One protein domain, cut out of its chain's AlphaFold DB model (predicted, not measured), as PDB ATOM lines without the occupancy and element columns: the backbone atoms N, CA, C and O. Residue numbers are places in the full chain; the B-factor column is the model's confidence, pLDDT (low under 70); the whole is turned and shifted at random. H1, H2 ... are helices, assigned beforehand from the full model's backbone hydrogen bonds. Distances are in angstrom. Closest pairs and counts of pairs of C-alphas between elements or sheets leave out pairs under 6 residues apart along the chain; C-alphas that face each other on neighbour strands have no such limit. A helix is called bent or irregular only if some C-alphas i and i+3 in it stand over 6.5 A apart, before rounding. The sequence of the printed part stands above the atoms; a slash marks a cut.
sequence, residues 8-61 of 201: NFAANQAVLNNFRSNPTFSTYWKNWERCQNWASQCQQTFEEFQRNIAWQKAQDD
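What this domain is: This is residues 8 to 61 of the 201 residues of an uncharacterized protein of Panagrellus redivivus (UniProt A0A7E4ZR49). A hook with one very long arm: the long helix H3 sticks out as a single free helix over residues 39 to 61, while before its first residue, Trp 32, the backbone turns through the short helix H2, and H1 folds back near the first turns of H3 at a steep angle. The hook is loosely formed: H1 is near H2 and near H3 but touches neither, H2 and H3 meet only through their link, and there is no packed core. The printed part has 54 residues with three named helices, in the order H1, H2, H3, and no named strand; the class is all helix. The whole is extended, with a radius of gyration of the C-alphas of 16.2 A, and its C-alphas span 51 by 17 by 16 A, the length being made by H3.

Where its parts are: The printed part begins with H1, residues 8 to 21, which runs 20.1 A from C-alpha 8 at (-19.656, 28.848, 89.060) to C-alpha 21 at (-37.347, 32.559, 80.339). After residues 22 to 24 comes H2, residues 25 to 30, with 9.0 A from first to last C-alpha. Asn 31 stands between H2 and H3. H3, residues 32 to 61, is the longest helix, with 30 residues and 43.3 A from C-alpha 32 at (-29.963, 37.945, 94.935) to C-alpha 61 at (6.288, 54.428, 77.934).

How they stand to each other: H1 and H2 are close but not clearly touching, with the closest C-alphas, those of Phe 19 and Thr 27, 7.1 A apart. Their lines stand at a shallow tilt of 24 degrees and they run opposite ways. H1 and H3 are also close but not clearly touching, with the closest C-alphas, those of Asn 12 and Arg 34, 7.4 A apart. Their lines stand at a steep tilt of 60 degrees, they run opposite ways, and their centres are 21.8 A apart. H2 and H3 meet only through their link. In H1, H2 and H3 every pair of O i and N i+4 is within hydrogen-bond range, and no helix is bent or irregular.

The domain as a whole: The two C-alphas farthest apart are those of Ser 26 and Asp 61, at 51.1 A, and the outline is a rod. Residues 39 to 61, which belong to H3, stand free, and so do residues 20 to 26. The links H1 to H2 and H2 to H3 are tight, and the printed part has no cut. The mean pLDDT of the printed part is 70.6. Confidence is under 70 at 17 residues: 8 to 9, 12, 15 to 16 and 18 to 29.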
ATOM      1  N   ASN A   8     -18.976  27.598  88.724       68.00
ATOM      2  CA  ASN A   8     -19.656  28.848  89.060       68.00
ATOM      3  C   ASN A   8     -20.160  29.578  87.811       68.00
ATOM      4  O   ASN A   8     -21.288  30.074  87.804       68.00
ATOM      5  N   PHE A   9     -19.379  29.589  86.729       69.38
ATOM      6  CA  PHE A   9     -19.802  30.167  85.457       69.38
ATOM      7  C   PHE A   9     -21.023  29.440  84.884       69.38
ATOM      8  O   PHE A   9     -22.021  30.087  84.572       69.38
ATOM      9  N   ALA A  10     -21.001  28.105  84.831       73.31
ATOM     10  CA  ALA A  10     -22.128  27.304  84.352       73.31
ATOM     11  C   ALA A  10     -23.391  27.496  85.215       73.31
ATOM     12  O   ALA A  10     -24.499  27.628  84.686       73.31
ATOM     13  N   ALA A  11     -23.236  27.577  86.540       70.19
ATOM     14  CA  ALA A  11     -24.336  27.840  87.464       70.19
ATOM     15  C   ALA A  11     -24.932  29.245  87.277       70.19
ATOM     16  O   ALA A  11     -26.155  29.399  87.271       70.19
ATOM     17  N   ASN A  12     -24.091  30.259  87.070       69.44
ATOM     18  CA  ASN A  12     -24.531  31.621  86.768       69.44
ATOM     19  C   ASN A  12     -25.222  31.692  85.400       69.44
ATOM     20  O   ASN A  12     -26.257  32.341  85.264       69.44
ATOM     21  N   GLN A  13     -24.729  30.952  84.407       71.88
ATOM     22  CA  GLN A  13     -25.347  30.858  83.086       71.88
ATOM     23  C   GLN A  13     -26.742  30.217  83.149       71.88
ATOM     24  O   GLN A  13     -27.673  30.696  82.502       71.88
ATOM     25  N   ALA A  14     -26.924  29.181  83.972       71.44
ATOM     26  CA  ALA A  14     -28.225  28.553  84.201       71.44
ATOM     27  C   ALA A  14     -29.223  29.505  84.883       71.44
ATOM     28  O   ALA A  14     -30.396  29.555  84.507       71.44
ATOM     29  N   VAL A  15     -28.759  30.299  85.849       66.50
ATOM     30  CA  VAL A  15     -29.571  31.333  86.509       66.50
ATOM     31  C   VAL A  15     -29.971  32.421  85.510       66.50
ATOM     32  O   VAL A  15     -31.149  32.756  85.417       66.50
ATOM     33  N   LEU A  16     -29.034  32.909  84.692       66.00
ATOM     34  CA  LEU A  16     -29.308  33.883  83.629       66.00
ATOM     35  C   LEU A  16     -30.294  33.342  82.585       66.00
ATOM     36  O   LEU A  16     -31.171  34.076  82.133       66.00
ATOM     37  N   ASN A  17     -30.210  32.058  82.231       70.56
ATOM     38  CA  ASN A  17     -31.168  31.420  81.329       70.56
ATOM     39  C   ASN A  17     -32.577  31.337  81.938       70.56
ATOM     40  O   ASN A  17     -33.554  31.552  81.222       70.56
ATOM     41  N   ASN A  18     -32.692  31.111  83.251       66.38
ATOM     42  CA  ASN A  18     -33.974  31.187  83.962       66.38
ATOM     43  C   ASN A  18     -34.531  32.617  84.037       66.38
ATOM     44  O   ASN A  18     -35.738  32.808  83.928       66.38
ATOM     45  N   PHE A  19     -33.676  33.635  84.161       58.88
ATOM     46  CA  PHE A  19     -34.117  35.030  84.042       58.88
ATOM     47  C   PHE A  19     -34.630  35.362  82.644       58.88
ATOM     48  O   PHE A  19     -35.614  36.082  82.511       58.88
ATOM     49  N   ARG A  20     -33.988  34.827  81.600       58.62
ATOM     50  CA  ARG A  20     -34.418  35.025  80.207       58.62
ATOM     51  C   ARG A  20     -35.773  34.395  79.918       58.62
ATOM     52  O   ARG A  20     -36.534  34.958  79.141       58.62
ATOM     53  N   SER A  21     -36.063  33.239  80.513       64.00
ATOM     54  CA  SER A  21     -37.347  32.559  80.339       64.00
ATOM     55  C   SER A  21     -38.447  33.114  81.247       64.00
ATOM     56  O   SER A  21     -39.619  33.017  80.889       64.00
ATOM     57  N   ASN A  22     -38.102  33.706  82.399       61.47
ATOM     58  CA  ASN A  22     -39.067  34.288  83.330       61.47
ATOM     59  C   ASN A  22     -38.472  35.474  84.131       61.47
ATOM     60  O   ASN A  22     -37.995  35.293  85.257       61.47
ATOM     61  N   PRO A  23     -38.530  36.708  83.594       60.12
ATOM     62  CA  PRO A  23     -37.939  37.904  84.203       60.12
ATOM     63  C   PRO A  23     -38.816  38.500  85.318       60.12
ATOM     64  O   PRO A  23     -38.907  39.715  85.486       60.12
ATOM     65  N   THR A  24     -39.502  37.662  86.092       63.81
ATOM     66  CA  THR A  24     -40.314  38.130  87.218       63.81
ATOM     67  C   THR A  24     -39.429  38.609  88.364       63.81
ATOM     68  O   THR A  24     -38.455  37.959  88.751       63.81
ATOM     69  N   PHE A  25     -39.820  39.734  88.966       51.50
ATOM     70  CA  PHE A  25     -39.141  40.355  90.110       51.50
ATOM     71  C   PHE A  25     -38.901  39.371  91.274       51.50
ATOM     72  O   PHE A  25     -37.887  39.446  91.964       51.50
ATOM     73  N   SER A  26     -39.769  38.366  91.452       61.25
ATOM     74  CA  SER A  26     -39.599  37.313  92.466       61.25
ATOM     75  C   SER A  26     -38.396  36.399  92.229       61.25
ATOM     76  O   SER A  26     -37.847  35.835  93.172       61.25
ATOM     77  N   THR A  27     -37.994  36.213  90.974       60.06
ATOM     78  CA  THR A  27     -36.885  35.330  90.584       60.06
ATOM     79  C   THR A  27     -35.539  36.013  90.829       60.06
ATOM     80  O   THR A  27     -34.559  35.339  91.152       60.06
ATOM     81  N   TYR A  28     -35.527  37.353  90.779       57.44
ATOM     82  CA  TYR A  28     -34.395  38.208  91.145       57.44
ATOM     83  C   TYR A  28     -34.033  38.058  92.615       57.44
ATOM     84  O   TYR A  28     -32.926  37.638  92.942       57.44
ATOM     85  N   TRP A  29     -35.005  38.267  93.501       64.38
ATOM     86  CA  TRP A  29     -34.798  38.133  94.943       64.38
ATOM     87  C   TRP A  29     -34.414  36.719  95.376       64.38
ATOM     88  O   TRP A  29     -33.582  36.556  96.262       64.38
ATOM     89  N   LYS A  30     -34.941  35.687  94.703       72.00
ATOM     90  CA  LYS A  30     -34.560  34.289  94.965       72.00
ATOM     91  C   LYS A  30     -33.092  33.982  94.658       72.00
ATOM     92  O   LYS A  30     -32.563  33.024  95.207       72.00
ATOM     93  N   ASN A  31     -32.443  34.767  93.795       70.25
ATOM     94  CA  ASN A  31     -31.047  34.572  93.397       70.25
ATOM     95  C   ASN A  31     -30.161  35.786  93.723       70.25
ATOM     96  O   ASN A  31     -29.067  35.905  93.171       70.25
ATOM     97  N   TRP A  32     -30.611  36.669  94.619       75.50
ATOM     98  CA  TRP A  32     -29.963  37.945  94.935       75.50
ATOM     99  C   TRP A  32     -28.475  37.802  95.275       75.50
ATOM    100  O   TRP A  32     -27.646  38.490  94.688       75.50
ATOM    101  N   GLU A  33     -28.119  36.859  96.152       75.00
ATOM    102  CA  GLU A  33     -26.720  36.625  96.538       75.00
ATOM    103  C   GLU A  33     -25.843  36.218  95.350       75.00
ATOM    104  O   GLU A  33     -24.709  36.672  95.223       75.00
ATOM    105  N   ARG A  34     -26.372  35.405  94.430       70.88
ATOM    106  CA  ARG A  34     -25.637  35.007  93.221       70.88
ATOM    107  C   ARG A  34     -25.455  36.182  92.270       70.88
ATOM    108  O   ARG A  34     -24.379  36.331  91.699       70.88
ATOM    109  N   CYS A  35     -26.469  37.033  92.132       70.94
ATOM    110  CA  CYS A  35     -26.373  38.256  91.341       70.94
ATOM    111  C   CYS A  35     -25.356  39.245  91.933       70.94
ATOM    112  O   CYS A  35     -24.580  39.824  91.180       70.94
ATOM    113  N   GLN A  36     -25.313  39.397  93.259       74.62
ATOM    114  CA  GLN A  36     -24.328  40.230  93.958       74.62
ATOM    115  C   GLN A  36     -22.900  39.696  93.800       74.62
ATOM    116  O   GLN A  36     -21.983  40.450  93.473       74.62
ATOM    117  N   ASN A  37     -22.713  38.384  93.952       74.50
ATOM    118  CA  ASN A  37     -21.415  37.741  93.747       74.50
ATOM    119  C   ASN A  37     -20.938  37.876  92.297       74.50
ATOM    120  O   ASN A  37     -19.768  38.162  92.059       74.50
ATOM    121  N   TRP A  38     -21.841  37.726  91.327       74.56
ATOM    122  CA  TRP A  38     -21.528  37.941  89.916       74.56
ATOM    123  C   TRP A  38     -21.158  39.400  89.623       74.56
ATOM    124  O   TRP A  38     -20.136  39.645  88.988       74.56
ATOM    125  N   ALA A  39     -21.919  40.370  90.139       72.31
ATOM    126  CA  ALA A  39     -21.604  41.791  89.989       72.31
ATOM    127  C   ALA A  39     -20.229  42.136  90.584       72.31
ATOM    128  O   ALA A  39     -19.437  42.831  89.951       72.31
ATOM    129  N   SER A  40     -19.913  41.574  91.752       74.12
ATOM    130  CA  SER A  40     -18.619  41.749  92.417       74.12
ATOM    131  C   SER A  40     -17.470  41.139  91.605       74.12
ATOM    132  O   SER A  40     -16.427  41.767  91.446       74.12
ATOM    133  N   GLN A  41     -17.661  39.949  91.028       74.56
ATOM    134  CA  GLN A  41     -16.683  39.320  90.127       74.56
ATOM    135  C   GLN A  41     -16.482  40.129  88.837       74.56
ATOM    136  O   GLN A  41     -15.351  40.315  88.384       74.56
ATOM    137  N   CYS A  42     -17.558  40.655  88.248       71.12
ATOM    138  CA  CYS A  42     -17.474  41.535  87.083       71.12
ATOM    139  C   CYS A  42     -16.708  42.825  87.403       71.12
ATOM    140  O   CYS A  42     -15.898  43.270  86.595       71.12
ATOM    141  N   GLN A  43     -16.915  43.398  88.586       73.06
ATOM    142  CA  GLN A  43     -16.181  44.582  89.017       73.06
ATOM    143  C   GLN A  43     -14.685  44.288  89.213       73.06
ATOM    144  O   GLN A  43     -13.851  45.014  88.681       73.06
ATOM    145  N   GLN A  44     -14.338  43.191  89.891       73.56
ATOM    146  CA  GLN A  44     -12.942  42.789  90.106       73.56
ATOM    147  C   GLN A  44     -12.203  42.535  88.787       73.56
ATOM    148  O   GLN A  44     -11.111  43.051  88.570       73.56
ATOM    149  N   THR A  45     -12.825  41.799  87.866       71.81
ATOM    150  CA  THR A  45     -12.242  41.519  86.541       71.81
ATOM    151  C   THR A  45     -12.085  42.784  85.693       71.81
ATOM    152  O   THR A  45     -11.117  42.913  84.941       71.81
ATOM    153  N   PHE A  46     -12.992  43.756  85.831       73.50
ATOM    154  CA  PHE A  46     -12.861  45.065  85.193       73.50
ATOM    155  C   PHE A  46     -11.707  45.888  85.782       73.50
ATOM    156  O   PHE A  46     -10.934  46.479  85.030       73.50
ATOM    157  N   GLU A  47     -11.545  45.902  87.103       74.12
ATOM    158  CA  GLU A  47     -10.421  46.567  87.775       74.12
ATOM    159  C   GLU A  47      -9.073  45.937  87.385       74.12
ATOM    160  O   GLU A  47      -8.113  46.651  87.091       74.12
ATOM    161  N   GLU A  48      -9.005  44.608  87.284       73.31
ATOM    162  CA  GLU A  48      -7.830  43.888  86.777       73.31
ATOM    163  C   GLU A  48      -7.523  44.237  85.316       73.31
ATOM    164  O   GLU A  48      -6.365  44.462  84.960       73.31
ATOM    165  N   PHE A  49      -8.547  44.344  84.468       71.38
ATOM    166  CA  PHE A  49      -8.390  44.774  83.081       71.38
ATOM    167  C   PHE A  49      -7.843  46.203  82.982       71.38
ATOM    168  O   PHE A  49      -6.890  46.448  82.240       71.38
ATOM    169  N   GLN A  50      -8.381  47.136  83.773       73.62
ATOM    170  CA  GLN A  50      -7.876  48.510  83.853       73.62
ATOM    171  C   GLN A  50      -6.419  48.547  84.329       73.62
ATOM    172  O   GLN A  50      -5.595  49.270  83.764       73.62
ATOM    173  N   ARG A  51      -6.069  47.723  85.321       74.06
ATOM    174  CA  ARG A  51      -4.695  47.593  85.818       74.06
ATOM    175  C   ARG A  51      -3.747  47.048  84.750       74.06
ATOM    176  O   ARG A  51      -2.639  47.560  84.618       74.06
ATOM    177  N   ASN A  52      -4.182  46.065  83.965       78.62
ATOM    178  CA  ASN A  52      -3.396  45.509  82.862       78.62
ATOM    179  C   ASN A  52      -3.184  46.521  81.730       78.62
ATOM    180  O   ASN A  52      -2.073  46.613  81.214       78.62
ATOM    181  N   ILE A  53      -4.197  47.323  81.388       78.06
ATOM    182  CA  ILE A  53      -4.040  48.435  80.435       78.06
ATOM    183  C   ILE A  53      -3.036  49.458  80.965       78.06
ATOM    184  O   ILE A  53      -2.156  49.899  80.228       78.06
ATOM    185  N   ALA A  54      -3.148  49.837  82.238       77.50
ATOM    186  CA  ALA A  54      -2.227  50.785  82.855       77.50
ATOM    187  C   ALA A  54      -0.784  50.254  82.854       77.50
ATOM    188  O   ALA A  54       0.147  51.009  82.584       77.50
ATOM    189  N   TRP A  55      -0.604  48.956  83.101       78.19
ATOM    190  CA  TRP A  55       0.702  48.304  83.063       78.19
ATOM    191  C   TRP A  55       1.275  48.221  81.643       78.19
ATOM    192  O   TRP A  55       2.440  48.549  81.449       78.19
ATOM    193  N   GLN A  56       0.457  47.882  80.640       77.75
ATOM    194  CA  GLN A  56       0.868  47.924  79.230       77.75
ATOM    195  C   GLN A  56       1.292  49.327  78.806       77.75
ATOM    196  O   GLN A  56       2.356  49.489  78.227       77.75
ATOM    197  N   LYS A  57       0.513  50.348  79.171       81.94
ATOM    198  CA  LYS A  57       0.851  51.740  78.874       81.94
ATOM    199  C   LYS A  57       2.171  52.163  79.525       81.94
ATOM    200  O   LYS A  57       3.000  52.776  78.869       81.94
ATOM    201  N   ALA A  58       2.393  51.786  80.785       75.81
ATOM    202  CA  ALA A  58       3.661  52.040  81.466       75.81
ATOM    203  C   ALA A  58       4.838  51.314  80.792       75.81
ATOM    204  O   ALA A  58       5.944  51.843  80.737       75.81
ATOM    205  N   GLN A  59       4.609  50.113  80.262       76.38
ATOM    206  CA  GLN A  59       5.626  49.352  79.548       76.38
ATOM    207  C   GLN A  59       5.934  49.930  78.163       76.38
ATOM    208  O   GLN A  59       7.094  49.942  77.757       76.38
ATOM    209  N   ASP A  60       4.928  50.455  77.471       77.12
ATOM    210  CA  ASP A  60       5.096  51.184  76.215       77.12
ATOM    211  C   ASP A  60       5.847  52.505  76.440       77.12
ATOM    212  O   ASP A  60       6.754  52.823  75.675       77.12
ATOM    213  N   ASP A  61       5.556  53.221  77.532       75.50
ATOM    214  CA  ASP A  61       6.288  54.428  77.934       75.50
ATOM    215  C   ASP A  61       7.762  54.107  78.267       75.50
ATOM    216  O   ASP A  61       8.669  54.829  77.850       75.50
TER     217      ASP A  61